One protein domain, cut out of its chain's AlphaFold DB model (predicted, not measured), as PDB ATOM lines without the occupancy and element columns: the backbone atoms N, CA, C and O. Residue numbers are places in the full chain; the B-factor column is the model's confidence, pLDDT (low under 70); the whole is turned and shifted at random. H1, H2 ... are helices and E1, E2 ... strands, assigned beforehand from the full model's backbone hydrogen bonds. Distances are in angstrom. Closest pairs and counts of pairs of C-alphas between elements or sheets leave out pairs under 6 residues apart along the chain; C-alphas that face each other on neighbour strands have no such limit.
ATOM      1  N   LEU A   5     261.721 310.160 374.741       32.56
ATOM      2  CA  LEU A   5     262.015 308.749 375.015       32.56
ATOM      3  C   LEU A   5     263.145 308.192 374.125       32.56
ATOM      4  O   LEU A   5     263.824 307.247 374.503       32.56
ATOM      5  N   LEU A   6     263.378 308.808 372.962       30.64
ATOM      6  CA  LEU A   6     264.439 308.416 372.029       30.64
ATOM      7  C   LEU A   6     265.830 308.914 372.453       30.64
ATOM      8  O   LEU A   6     266.824 308.285 372.102       30.64
ATOM      9  N   ILE A   7     265.915 309.994 373.235       37.41
ATOM     10  CA  ILE A   7     267.199 310.575 373.661       37.41
ATOM     11  C   ILE A   7     267.795 309.790 374.843       37.41
ATOM     12  O   ILE A   7     269.005 309.587 374.894       37.41
ATOM     13  N   VAL A   8     266.958 309.250 375.736       37.16
ATOM     14  CA  VAL A   8     267.412 308.440 376.885       37.16
ATOM     15  C   VAL A   8     267.906 307.053 376.447       37.16
ATOM     16  O   VAL A   8     268.884 306.543 376.986       37.16
ATOM     17  N   VAL A   9     267.305 306.469 375.404       37.47
ATOM     18  CA  VAL A   9     267.736 305.167 374.862       37.47
ATOM     19  C   VAL A   9     269.047 305.284 374.073       37.47
ATOM     20  O   VAL A   9     269.857 304.361 374.104       37.47
ATOM     21  N   PHE A  10     269.327 306.424 373.430       32.31
ATOM     22  CA  PHE A  10     270.591 306.618 372.708       32.31
ATOM     23  C   PHE A  10     271.803 306.848 373.624       32.31
ATOM     24  O   PHE A  10     272.910 306.484 373.240       32.31
ATOM     25  N   LEU A  11     271.613 307.376 374.839       33.19
ATOM     26  CA  LEU A  11     272.712 307.564 375.799       33.19
ATOM     27  C   LEU A  11     273.114 306.268 376.524       33.19
ATOM     28  O   LEU A  11     274.288 306.097 376.829       33.19
ATOM     29  N   TYR A  12     272.187 305.321 376.715       35.69
ATOM     30  CA  TYR A  12     272.496 304.008 377.302       35.69
ATOM     31  C   TYR A  12     273.013 302.972 376.290       35.69
ATOM     32  O   TYR A  12     273.657 302.004 376.682       35.69
ATOM     33  N   SER A  13     272.761 303.158 374.990       31.33
ATOM     34  CA  SER A  13     273.017 302.107 373.986       31.33
ATOM     35  C   SER A  13     274.323 302.258 373.195       31.33
ATOM     36  O   SER A  13     274.622 301.393 372.375       31.33
ATOM     37  N   PHE A  14     275.103 303.329 373.396       32.84
ATOM     38  CA  PHE A  14     276.270 303.634 372.547       32.84
ATOM     39  C   PHE A  14     277.646 303.557 373.224       32.84
ATOM     40  O   PHE A  14     278.646 303.805 372.555       32.84
ATOM     41  N   ILE A  15     277.740 303.148 374.494       40.28
ATOM     42  CA  ILE A  15     279.049 302.963 375.163       40.28
ATOM     43  C   ILE A  15     279.359 301.482 375.454       40.28
ATOM     44  O   ILE A  15     280.521 301.089 375.532       40.28
ATOM     45  N   SER A  16     278.356 300.601 375.466       35.81
ATOM     46  CA  SER A  16     278.543 299.182 375.813       35.81
ATOM     47  C   SER A  16     279.067 298.289 374.678       35.81
ATOM     48  O   SER A  16     279.086 297.070 374.828       35.81
ATOM     49  N   ALA A  17     279.495 298.845 373.540       34.88
ATOM     50  CA  ALA A  17     279.946 298.036 372.404       34.88
ATOM     51  C   ALA A  17     281.451 297.703 372.409       34.88
ATOM     52  O   ALA A  17     281.845 296.836 371.640       34.88
ATOM     53  N   ASN A  18     282.281 298.327 373.261       40.16
ATOM     54  CA  ASN A  18     283.727 298.024 373.350       40.16
ATOM     55  C   ASN A  18     284.359 298.242 374.745       40.16
ATOM     56  O   ASN A  18     285.578 298.147 374.888       40.16
ATOM     57  N   ALA A  19     283.574 298.528 375.787       41.03
ATOM     58  CA  ALA A  19     284.120 298.712 377.127       41.03
ATOM     59  C   ALA A  19     284.508 297.351 377.738       41.03
ATOM     60  O   ALA A  19     283.662 296.484 377.942       41.03
ATOM     61  N   GLN A  20     285.795 297.153 378.033       57.47
ATOM     62  CA  GLN A  20     286.286 295.997 378.809       57.47
ATOM     63  C   GLN A  20     285.755 296.002 380.248       57.47
ATOM     64  O   GLN A  20     285.769 294.972 380.915       57.47
ATOM     65  N   ASN A  21     285.321 297.180 380.701       71.00
ATOM     66  CA  ASN A  21     284.897 297.529 382.043       71.00
ATOM     67  C   ASN A  21     284.125 298.862 381.954       71.00
ATOM     68  O   ASN A  21     284.562 299.749 381.219       71.00
ATOM     69  N   GLU A  22     282.994 299.024 382.646       82.62
ATOM     70  CA  GLU A  22     282.205 300.277 382.592       82.62
ATOM     71  C   GLU A  22     282.787 301.406 383.471       82.62
ATOM     72  O   GLU A  22     282.406 302.568 383.336       82.62
ATOM     73  N   GLN A  23     283.753 301.081 384.331       88.69
ATOM     74  CA  GLN A  23     284.355 301.981 385.318       88.69
ATOM     75  C   GLN A  23     285.662 302.606 384.812       88.69
ATOM     76  O   GLN A  23     285.955 303.774 385.086       88.69
ATOM     77  N   ILE A  24     286.454 301.838 384.054       91.56
ATOM     78  CA  ILE A  24     287.780 302.246 383.576       91.56
ATOM     79  C   ILE A  24     288.004 301.961 382.093       91.56
ATOM     80  O   ILE A  24     287.441 301.036 381.515       91.56
ATOM     81  N   SER A  25     288.901 302.734 381.481       91.00
ATOM     82  CA  SER A  25     289.414 302.488 380.130       91.00
ATOM     83  C   SER A  25     290.910 302.202 380.161       91.00
ATOM     84  O   SER A  25     291.645 302.868 380.887       91.00
ATOM     85  N   ILE A  26     291.354 301.247 379.343       92.12
ATOM     86  CA  ILE A  26     292.767 300.909 379.136       92.12
ATOM     87  C   ILE A  26     293.131 301.276 377.696       92.12
ATOM     88  O   ILE A  26     292.530 300.757 376.753       92.12
ATOM     89  N   GLN A  27     294.088 302.184 377.508       91.00
ATOM     90  CA  GLN A  27     294.418 302.729 376.187       91.00
ATOM     91  C   GLN A  27     295.927 302.797 375.967       91.00
ATOM     92  O   GLN A  27     296.671 303.232 376.841       91.00
ATOM     93  N   SER A  28     296.384 302.410 374.776       91.31
ATOM     94  CA  SER A  28     297.779 302.611 374.372       91.31
ATOM     95  C   SER A  28     298.021 304.106 374.161       91.31
ATOM     96  O   SER A  28     297.310 304.734 373.381       91.31
ATOM     97  N   ILE A  29     299.034 304.668 374.820       89.81
ATOM     98  CA  ILE A  29     299.476 306.052 374.575       89.81
ATOM     99  C   ILE A  29     300.553 306.064 373.485       89.81
ATOM    100  O   ILE A  29     300.600 306.955 372.641       89.81
ATOM    101  N   SER A  30     301.426 305.056 373.504       89.38
ATOM    102  CA  SER A  30     302.513 304.873 372.545       89.38
ATOM    103  C   SER A  30     302.791 303.384 372.328       89.38
ATOM    104  O   SER A  30     302.064 302.524 372.825       89.38
ATOM    105  N   ASP A  31     303.864 303.071 371.605       87.69
ATOM    106  CA  ASP A  31     304.433 301.726 371.492       87.69
ATOM    107  C   ASP A  31     305.071 301.224 372.802       87.69
ATOM    108  O   ASP A  31     305.423 300.050 372.899       87.69
ATOM    109  N   LYS A  32     305.216 302.095 373.810       92.50
ATOM    110  CA  LYS A  32     305.910 301.801 375.074       92.50
ATOM    111  C   LYS A  32     305.054 301.970 376.317       92.50
ATOM    112  O   LYS A  32     305.467 301.510 377.376       92.50
ATOM    113  N   GLU A  33     303.906 302.629 376.219       95.44
ATOM    114  CA  GLU A  33     303.110 303.030 377.379       95.44
ATOM    115  C   GLU A  33     301.615 302.868 377.127       95.44
ATOM    116  O   GLU A  33     301.126 303.047 376.006       95.44
ATOM    117  N   PHE A  34     300.888 302.591 378.205       94.69
ATOM    118  CA  PHE A  34     299.432 302.602 378.234       94.69
ATOM    119  C   PHE A  34     298.923 303.366 379.457       94.69
ATOM    120  O   PHE A  34     299.603 303.433 380.481       94.69
ATOM    121  N   SER A  35     297.729 303.943 379.350       94.88
ATOM    122  CA  SER A  35     297.025 304.571 380.464       94.88
ATOM    123  C   SER A  35     295.803 303.777 380.878       94.88
ATOM    124  O   SER A  35     295.137 303.128 380.067       94.88
ATOM    125  N   VAL A  36     295.504 303.888 382.165       94.50
ATOM    126  CA  VAL A  36     294.254 303.470 382.784       94.50
ATOM    127  C   VAL A  36     293.543 304.740 383.229       94.50
ATOM    128  O   VAL A  36     294.119 305.513 383.992       94.50
ATOM    129  N   ASN A  37     292.326 304.980 382.740       92.44
ATOM    130  CA  ASN A  37     291.564 306.201 383.029       92.44
ATOM    131  C   ASN A  37     290.217 305.854 383.665       92.44
ATOM    132  O   ASN A  37     289.549 304.930 383.198       92.44
ATOM    133  N   SER A  38     289.790 306.629 384.664       89.56
ATOM    134  CA  SER A  38     288.432 306.547 385.225       89.56
ATOM    135  C   SER A  38     287.427 307.120 384.216       89.56
ATOM    136  O   SER A  38     287.574 308.273 383.812       89.56
ATOM    137  N   ILE A  39     286.378 306.375 383.859       86.12
ATOM    138  CA  ILE A  39     285.367 306.819 382.878       86.12
ATOM    139  C   ILE A  39     284.226 307.600 383.545       86.12
ATOM    140  O   ILE A  39     283.698 308.546 382.966       86.12
ATOM    141  N   ASN A  40     283.849 307.228 384.765       79.88
ATOM    142  CA  ASN A  40     282.644 307.724 385.439       79.88
ATOM    143  C   ASN A  40     282.920 308.726 386.570       79.88
ATOM    144  O   ASN A  40     282.010 309.104 387.303       79.88
ATOM    145  N   GLY A  41     284.173 309.161 386.717       82.69
ATOM    146  CA  GLY A  41     284.568 310.097 387.766       82.69
ATOM    147  C   GLY A  41     284.627 309.470 389.160       82.69
ATOM    148  O   GLY A  41     284.724 310.208 390.139       82.69
ATOM    149  N   ILE A  42     284.595 308.142 389.277       86.44
ATOM    150  CA  ILE A  42     284.764 307.446 390.553       86.44
ATOM    151  C   ILE A  42     286.257 307.151 390.759       86.44
ATOM    152  O   ILE A  42     286.917 306.662 389.838       86.44
ATOM    153  N   PRO A  43     286.830 307.482 391.930       90.12
ATOM    154  CA  PRO A  43     288.198 307.103 392.241       90.12
ATOM    155  C   PRO A  43     288.285 305.603 392.560       90.12
ATOM    156  O   PRO A  43     287.415 305.043 393.227       90.12
ATOM    157  N   PHE A  44     289.365 304.967 392.112       93.56
ATOM    158  CA  PHE A  44     289.636 303.548 392.341       93.56
ATOM    159  C   PHE A  44     291.096 303.329 392.718       93.56
ATOM    160  O   PHE A  44     291.954 304.177 392.485       93.56
ATOM    161  N   THR A  45     291.392 302.138 393.215       95.19
ATOM    162  CA  THR A  45     292.757 301.619 393.254       95.19
ATOM    163  C   THR A  45     292.932 300.612 392.131       95.19
ATOM    164  O   THR A  45     292.185 299.643 392.021       95.19
ATOM    165  N   VAL A  46     293.918 300.850 391.274       95.62
ATOM    166  CA  VAL A  46     294.336 299.932 390.218       95.62
ATOM    167  C   VAL A  46     295.357 298.971 390.803       95.62
ATOM    168  O   VAL A  46     296.356 299.403 391.374       95.62
ATOM    169  N   VAL A  47     295.127 297.675 390.633       96.50
ATOM    170  CA  VAL A  47     296.055 296.620 391.036       96.50
ATOM    171  C   VAL A  47     296.599 295.942 389.791       96.50
ATOM    172  O   VAL A  47     295.826 295.440 388.973       96.50
ATOM    173  N   ILE A  48     297.924 295.941 389.664       97.00
ATOM    174  CA  ILE A  48     298.655 295.206 388.633       97.00
ATOM    175  C   ILE A  48     299.236 293.947 389.269       97.00
ATOM    176  O   ILE A  48     299.899 294.024 390.307       97.00
ATOM    177  N   GLU A  49     298.975 292.805 388.642       96.38
ATOM    178  CA  GLU A  49     299.413 291.479 389.083       96.38
ATOM    179  C   GLU A  49     300.086 290.748 387.905       96.38
ATOM    180  O   GLU A  49     299.741 290.974 386.740       96.38
ATOM    181  N   GLU A  50     301.037 289.860 388.207       94.88
ATOM    182  CA  GLU A  50     301.787 289.064 387.222       94.88
ATOM    183  C   GLU A  50     302.588 289.900 386.207       94.88
ATOM    184  O   GLU A  50     302.588 289.659 384.995       94.88
ATOM    185  N   SER A  51     303.305 290.895 386.709       92.50
ATOM    186  CA  SER A  51     304.166 291.806 385.962       92.50
ATOM    187  C   SER A  51     305.523 291.984 386.661       92.50
ATOM    188  O   SER A  51     305.747 291.522 387.778       92.50
ATOM    189  N   ASN A  52     306.456 292.682 386.015       91.50
ATOM    190  CA  ASN A  52     307.715 293.088 386.648       91.50
ATOM    191  C   ASN A  52     307.540 294.272 387.619       91.50
ATOM    192  O   ASN A  52     308.505 294.682 388.261       91.50
ATOM    193  N   ASN A  53     306.329 294.832 387.710       88.81
ATOM    194  CA  ASN A  53     306.003 295.997 388.523       88.81
ATOM    195  C   ASN A  53     304.630 295.830 389.198       88.81
ATOM    196  O   ASN A  53     303.754 296.692 389.087       88.81
ATOM    197  N   ASP A  54     304.439 294.690 389.863       94.88
ATOM    198  CA  ASP A  54     303.226 294.415 390.631       94.88
ATOM    199  C   ASP A  54     303.039 295.459 391.728       94.88
ATOM    200  O   ASP A  54     303.987 295.866 392.407       94.88
ATOM    201  N   GLY A  55     301.799 295.898 391.913       95.94
ATOM    202  CA  GLY A  55     301.533 296.975 392.849       95.94
ATOM    203  C   GLY A  55     300.112 297.500 392.812       95.94
ATOM    204  O   GLY A  55     299.274 297.071 392.020       95.94
ATOM    205  N   GLN A  56     299.868 298.451 393.710       96.44
ATOM    206  CA  GLN A  56     298.605 299.157 393.855       96.44
ATOM    207  C   GLN A  56     298.834 300.643 393.593       96.44
ATOM    208  O   GLN A  56     299.771 301.237 394.128       96.44
ATOM    209  N   PHE A  57     297.982 301.234 392.766       96.06
ATOM    210  CA  PHE A  57     298.136 302.595 392.273       96.06
ATOM    211  C   PHE A  57     296.804 303.325 392.382       96.06
ATOM    212  O   PHE A  57     295.787 302.850 391.879       96.06
ATOM    213  N   HIS A  58     296.805 304.493 393.019       94.50
ATOM    214  CA  HIS A  58     295.595 305.294 393.138       94.50
ATOM    215  C   HIS A  58     295.228 305.911 391.782       94.50
ATOM    216  O   HIS A  58     296.019 306.651 391.195       94.50
ATOM    217  N   LEU A  59     294.019 305.619 391.306       93.81
ATOM    218  CA  LEU A  59     293.401 306.225 390.136       93.81
ATOM    219  C   LEU A  59     292.420 307.309 390.609       93.81
ATOM    220  O   LEU A  59     291.328 306.983 391.080       93.81
ATOM    221  N   PRO A  60     292.785 308.597 390.498       89.62
ATOM    222  CA  PRO A  60     291.930 309.677 390.962       89.62
ATOM    223  C   PRO A  60     290.687 309.840 390.077       89.62
ATOM    224  O   PRO A  60     290.672 309.459 388.904       89.62
ATOM    225  N   SER A  61     289.657 310.475 390.641       87.38
ATOM    226  CA  SER A  61     288.410 310.826 389.947       87.38
ATOM    227  C   SER A  61     288.685 311.585 388.642       87.38
ATOM    228  O   SER A  61     289.287 312.659 388.657       87.38
ATOM    229  N   GLY A  62     288.276 311.003 387.508       83.44
ATOM    230  CA  GLY A  62     288.462 311.598 386.176       83.44
ATOM    231  C   GLY A  62     289.923 311.736 385.726       83.44
ATOM    232  O   GLY A  62     290.193 312.413 384.735       83.44
ATOM    233  N   GLY A  63     290.863 311.129 386.451       89.00
ATOM    234  CA  GLY A  63     292.280 311.144 386.116       89.00
ATOM    235  C   GLY A  63     292.756 309.852 385.464       89.00
ATOM    236  O   GLY A  63     291.966 308.996 385.050       89.00
ATOM    237  N   SER A  64     294.079 309.734 385.370       93.62
ATOM    238  CA  SER A  64     294.748 308.617 384.717       93.62
ATOM    239  C   SER A  64     296.005 308.174 385.457       93.62
ATOM    240  O   SER A  64     296.667 308.966 386.129       93.62
ATOM    241  N   VAL A  65     296.335 306.892 385.308       95.25
ATOM    242  CA  VAL A  65     297.617 306.313 385.721       95.25
ATOM    243  C   VAL A  65     298.272 305.695 384.492       95.25
ATOM    244  O   VAL A  65     297.623 304.966 383.743       95.25
ATOM    245  N   THR A  66     299.552 305.995 384.277       95.88
ATOM    246  CA  THR A  66     300.316 305.526 383.113       95.88
ATOM    247  C   THR A  66     301.316 304.456 383.520       95.88
ATOM    248  O   THR A  66     302.039 304.605 384.504       95.88
ATOM    249  N   PHE A  67     301.393 303.406 382.710       96.00
ATOM    250  CA  PHE A  67     302.262 302.255 382.905       96.00
ATOM    251  C   PHE A  67     303.106 302.000 381.660       96.00
ATOM    252  O   PHE A  67     302.717 302.323 380.534       96.00
ATOM    253  N   ARG A  68     304.270 301.384 381.862       95.31
ATOM    254  CA  ARG A  68     305.192 301.027 380.786       95.31
ATOM    255  C   ARG A  68     304.931 299.592 380.344       95.31
ATOM    256  O   ARG A  68     304.855 298.680 381.159       95.31
ATOM    257  N   LEU A  69     304.826 299.379 379.036       92.38
ATOM    258  CA  LEU A  69     304.522 298.074 378.447       92.38
ATOM    259  C   LEU A  69     305.631 297.046 378.673       92.38
ATOM    260  O   LEU A  69     305.333 295.864 378.773       92.38
ATOM    261  N   TYR A  70     306.892 297.472 378.786       93.12
ATOM    262  CA  TYR A  70     307.998 296.538 379.027       93.12
ATOM    263  C   TYR A  70     307.982 295.943 380.447       93.12
ATOM    264  O   TYR A  70     308.634 294.927 380.684       93.12
ATOM    265  N   ASP A  71     307.259 296.562 381.388       92.69
ATOM    266  CA  ASP A  71     307.051 295.994 382.720       92.69
ATOM    267  C   ASP A  71     306.003 294.868 382.687       92.69
ATOM    268  O   ASP A  71     305.927 294.073 383.621       92.69
ATOM    269  N   MET A  72     305.207 294.772 381.616       94.12
ATOM    270  CA  MET A  72     304.160 293.765 381.470       94.12
ATOM    271  C   MET A  72     304.730 292.467 380.890       94.12
ATOM    272  O   MET A  72     305.505 292.465 379.934       94.12
ATOM    273  N   ILE A  73     304.297 291.345 381.450       91.94
ATOM    274  CA  ILE A  73     304.547 290.005 380.933       91.94
ATOM    275  C   ILE A  73     303.397 289.651 379.990       91.94
ATOM    276  O   ILE A  73     302.232 289.589 380.391       91.94
ATOM    277  N   GLU A  74     303.737 289.407 378.726       86.31
ATOM    278  CA  GLU A  74     302.772 289.093 377.673       86.31
ATOM    279  C   GLU A  74     301.841 287.940 378.082       86.31
ATOM    280  O   GLU A  74     302.290 286.898 378.565       86.31
ATOM    281  N   ASN A  75     300.535 288.142 377.887       85.38
ATOM    282  CA  ASN A  75     299.456 287.193 378.196       85.38
ATOM    283  C   ASN A  75     299.296 286.809 379.677       85.38
ATOM    284  O   ASN A  75     298.416 286.006 379.985       85.38
ATOM    285  N   ARG A  76     300.095 287.369 380.588       91.50
ATOM    286  CA  ARG A  76     300.025 287.060 382.022       91.50
ATOM    287  C   ARG A  76     299.634 288.251 382.871       91.50
ATOM    288  O   ARG A  76     298.851 288.076 383.792       91.50
ATOM    289  N   SER A  77     300.132 289.443 382.545       95.50
ATOM    290  CA  SER A  77     299.843 290.622 383.355       95.50
ATOM    291  C   SER A  77     298.364 290.978 383.325       95.50
ATOM    292  O   SER A  77     297.767 291.194 382.260       95.50
ATOM    293  N   THR A  78     297.793 291.071 384.520       95.50
ATOM    294  CA  THR A  78     296.400 291.434 384.731       95.50
ATOM    295  C   THR A  78     296.284 292.750 385.470       95.50
ATOM    296  O   THR A  78     297.114 293.101 386.307       95.50
ATOM    297  N   LEU A  79     295.200 293.452 385.173       95.31
ATOM    298  CA  LEU A  79     294.755 294.635 385.877       95.31
ATOM    299  C   LEU A  79     293.398 294.353 386.506       95.31
ATOM    300  O   LEU A  79     292.492 293.879 385.828       95.31
ATOM    301  N   ARG A  80     293.208 294.722 387.766       93.81
ATOM    302  CA  ARG A  80     291.870 294.844 388.364       93.81
ATOM    303  C   ARG A  80     291.741 296.166 389.097       93.81
ATOM    304  O   ARG A  80     292.742 296.776 389.466       93.81
ATOM    305  N   ILE A  81     290.509 296.596 389.317       94.25
ATOM    306  CA  ILE A  81     290.207 297.769 390.136       94.25
ATOM    307  C   ILE A  81     289.639 297.336 391.481       94.25
ATOM    308  O   ILE A  81     289.018 296.281 391.594       94.25
ATOM    309  N   ILE A  82     289.870 298.156 392.498       94.25
ATOM    310  CA  ILE A  82     289.285 298.042 393.827       94.25
ATOM    311  C   ILE A  82     288.602 299.369 394.137       94.25
ATOM    312  O   ILE A  82     289.192 300.438 393.971       94.25
ATOM    313  N   PHE A  83     287.370 299.288 394.620       94.12
ATOM    314  CA  PHE A  83     286.698 300.388 395.285       94.12
ATOM    315  C   PHE A  83     286.924 300.265 396.794       94.12
ATOM    316  O   PHE A  83     286.358 299.389 397.450       94.12
ATOM    317  N   GLU A  84     287.846 301.070 397.321       90.94
ATOM    318  CA  GLU A  84     288.290 300.963 398.714       90.94
ATOM    319  C   GLU A  84     287.220 301.426 399.701       90.94
ATOM    320  O   GLU A  84     286.413 302.307 399.410       90.94
ATOM    321  N   GLN A 182     277.277 294.515 389.196       90.25
ATOM    322  CA  GLN A 182     278.541 295.239 389.025       90.25
ATOM    323  C   GLN A 182     279.764 294.305 388.989       90.25
ATOM    324  O   GLN A 182     280.854 294.727 388.611       90.25
ATOM    325  N   ARG A 183     279.626 293.018 389.354       89.94
ATOM    326  CA  ARG A 183     280.767 292.098 389.555       89.94
ATOM    327  C   ARG A 183     281.719 292.008 388.366       89.94
ATOM    328  O   ARG A 183     282.928 291.898 388.564       89.94
ATOM    329  N   ARG A 184     281.189 292.053 387.141       90.69
ATOM    330  CA  ARG A 184     281.987 291.986 385.907       90.69
ATOM    331  C   ARG A 184     283.066 293.073 385.859       90.69
ATOM    332  O   ARG A 184     284.156 292.798 385.371       90.69
ATOM    333  N   ASP A 185     282.788 294.253 386.407       89.94
ATOM    334  CA  ASP A 185     283.703 295.395 386.397       89.94
ATOM    335  C   ASP A 185     284.847 295.274 387.422       89.94
ATOM    336  O   ASP A 185     285.771 296.080 387.429       89.94
ATOM    337  N   PHE A 186     284.833 294.263 388.289       92.06
ATOM    338  CA  PHE A 186     285.885 294.044 389.291       92.06
ATOM    339  C   PHE A 186     286.677 292.754 389.042       92.06
ATOM    340  O   PHE A 186     287.506 292.352 389.862       92.06
ATOM    341  N   LEU A 187     286.428 292.083 387.911       91.81
ATOM    342  CA  LEU A 187     287.209 290.924 387.491       91.81
ATOM    343  C   LEU A 187     288.566 291.356 386.910       91.81
ATOM    344  O   LEU A 187     288.657 292.425 386.303       91.81
ATOM    345  N   PRO A 188     289.616 290.526 387.048       93.06
ATOM    346  CA  PRO A 188     290.894 290.774 386.393       93.06
ATOM    347  C   PRO A 188     290.758 290.877 384.869       93.06
ATOM    348  O   PRO A 188     290.106 290.055 384.226       93.06
ATOM    349  N   ILE A 189     291.418 291.877 384.296       92.88
ATOM    350  CA  ILE A 189     291.486 292.180 382.870       92.88
ATOM    351  C   ILE A 189     292.892 291.841 382.388       92.88
ATOM    352  O   ILE A 189     293.872 292.355 382.923       92.88
ATOM    353  N   ASN A 190     293.012 291.015 381.351       92.94
ATOM    354  CA  ASN A 190     294.297 290.786 380.700       92.94
ATOM    355  C   ASN A 190     294.725 292.044 379.925       92.94
ATOM    356  O   ASN A 190     294.022 292.491 379.017       92.94
ATOM    357  N   ILE A 191     295.885 292.610 380.271       92.12
ATOM    358  CA  ILE A 191     296.340 293.899 379.728       92.12
ATOM    359  C   ILE A 191     296.687 293.783 378.236       92.12
ATOM    360  O   ILE A 191     296.374 294.678 377.450       92.12
ATOM    361  N   SER A 192     297.302 292.676 377.812       89.50
ATOM    362  CA  SER A 192     297.667 292.460 376.405       89.50
ATOM    363  C   SER A 192     296.428 292.342 375.515       89.50
ATOM    364  O   SER A 192     296.342 293.017 374.489       89.50
ATOM    365  N   GLU A 193     295.440 291.545 375.928       89.25
ATOM    366  CA  GLU A 193     294.163 291.411 375.215       89.25
ATOM    367  C   GLU A 193     293.402 292.736 375.167       89.25
ATOM    368  O   GLU A 193     292.829 293.103 374.135       89.25
ATOM    369  N   ALA A 194     293.424 293.471 376.280       87.94
ATOM    370  CA  ALA A 194     292.794 294.770 376.393       87.94
ATOM    371  C   ALA A 194     293.343 295.773 375.369       87.94
ATOM    372  O   ALA A 194     292.592 296.477 374.692       87.94
ATOM    373  N   LEU A 195     294.662 295.820 375.214       87.81
ATOM    374  CA  LEU A 195     295.312 296.742 374.289       87.81
ATOM    375  C   LEU A 195     295.177 296.315 372.823       87.81
ATOM    376  O   LEU A 195     295.175 297.175 371.946       87.81
ATOM    377  N   GLN A 196     295.042 295.015 372.542       83.00
ATOM    378  CA  GLN A 196     294.828 294.508 371.182       83.00
ATOM    379  C   GLN A 196     293.415 294.785 370.662       83.00
ATOM    380  O   GLN A 196     293.270 295.136 369.496       83.00
ATOM    381  N   LYS A 197     292.382 294.676 371.510       68.12
ATOM    382  CA  LYS A 197     290.989 294.996 371.128       68.12
ATOM    383  C   LYS A 197     290.776 296.468 370.754       68.12
ATOM    384  O   LYS A 197     289.809 296.776 370.069       68.12
ATOM    385  N   ASN A 198     291.661 297.353 371.209       57.06
ATOM    386  CA  ASN A 198     291.569 298.802 371.019       57.06
ATOM    387  C   ASN A 198     292.472 299.331 369.881       57.06
ATOM    388  O   ASN A 198     292.648 300.545 369.771       57.06
TER     389      ASN A 198
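What this domain is: This is residues 5 to 84 and 182 to 198 of the 199 residues of an uncharacterized protein of Flavobacteriaceae bacterium M625 (UniProt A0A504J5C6). A small sandwich of two three-stranded sheets, E1 E2 E5 and E4 E3 E6, sits face to face, and a tail of residues 5 to 17, with H1 in it, sticks out far from this body. H3 packs at one side of the sandwich, near the edge strands E1 and E6, and the short H2 packs near E6. The printed part has 97 residues with three named helices and six named strands, in the order H1 E1 E2 E3 E4 E5 E6 H2 H3, a mixed class of helices and strands. Both sheets are antiparallel, in the orders E1 - E2 - E5 and E4 - E3 - E6. The whole is compact, with a radius of gyration of the C-alphas of 14.0 A, yet elongated in outline through the tail, spanning 50 by 29 by 23 A.

Where its parts are: H1, residues 5 to 12, begins at C-alpha 5 at (262.015, 308.749, 375.015) and is 11.7 A long. E1, residues 24 to 28, begins at C-alpha 24 at (287.780, 302.246, 383.576). E2, residues 33 to 38, is 17.0 A long, and E3, residues 44 to 49, is 15.9 A long. E4 holds residues 55 to 59, E5 residues 64 to 68 and E6 residues 78 to 82. After the cut come H2, residues 183 to 186, and H3, residues 191 to 197, which ends at C-alpha 197 at (290.989, 294.996, 371.128).

How they stand to each other: The two sheets form a sandwich, two sheets face to face, with facing parts 9.9 A centre to centre and best planes 16 degrees apart. E1 and E2 are an antiparallel hairpin, with N 25 and O 37 at 2.9 A. E2 and E5 are antiparallel, with N 34 and O 67 at 3.0 A. E3 and E4 are a hairpin, with N 46 and O 57 at 2.8 A. E3 and E6 are antiparallel, with N 47 and O 80 at 2.8 A. H3 only grazes both sheets; its closest C-alphas to E1 are those of Leu 195 and Gln 27, 6.3 A apart. H2 only grazes the sheet E4 E3 E6, and the closest C-alphas of H2 and E6 are those of Phe 186 and Ile 81, 5.8 A apart. H1 is on neither sheet. In H3 every O i to N i+4 pair is within hydrogen-bond range, in H1 2 of 4 are, and H2 is too short for such a pair.

The domain as a whole: The C-alphas of Leu 5 and Asn 52, the two farthest apart, are 49.7 A apart. Residues 85 to 181 are not printed, and C-alphas 84 and 182 are 14.9 A apart across the cut. The link from H1 to E1, 11 residues, is long. The mean pLDDT of the printed part is 81.8, and residues 5 to 20 and 197 to 198 are under 70.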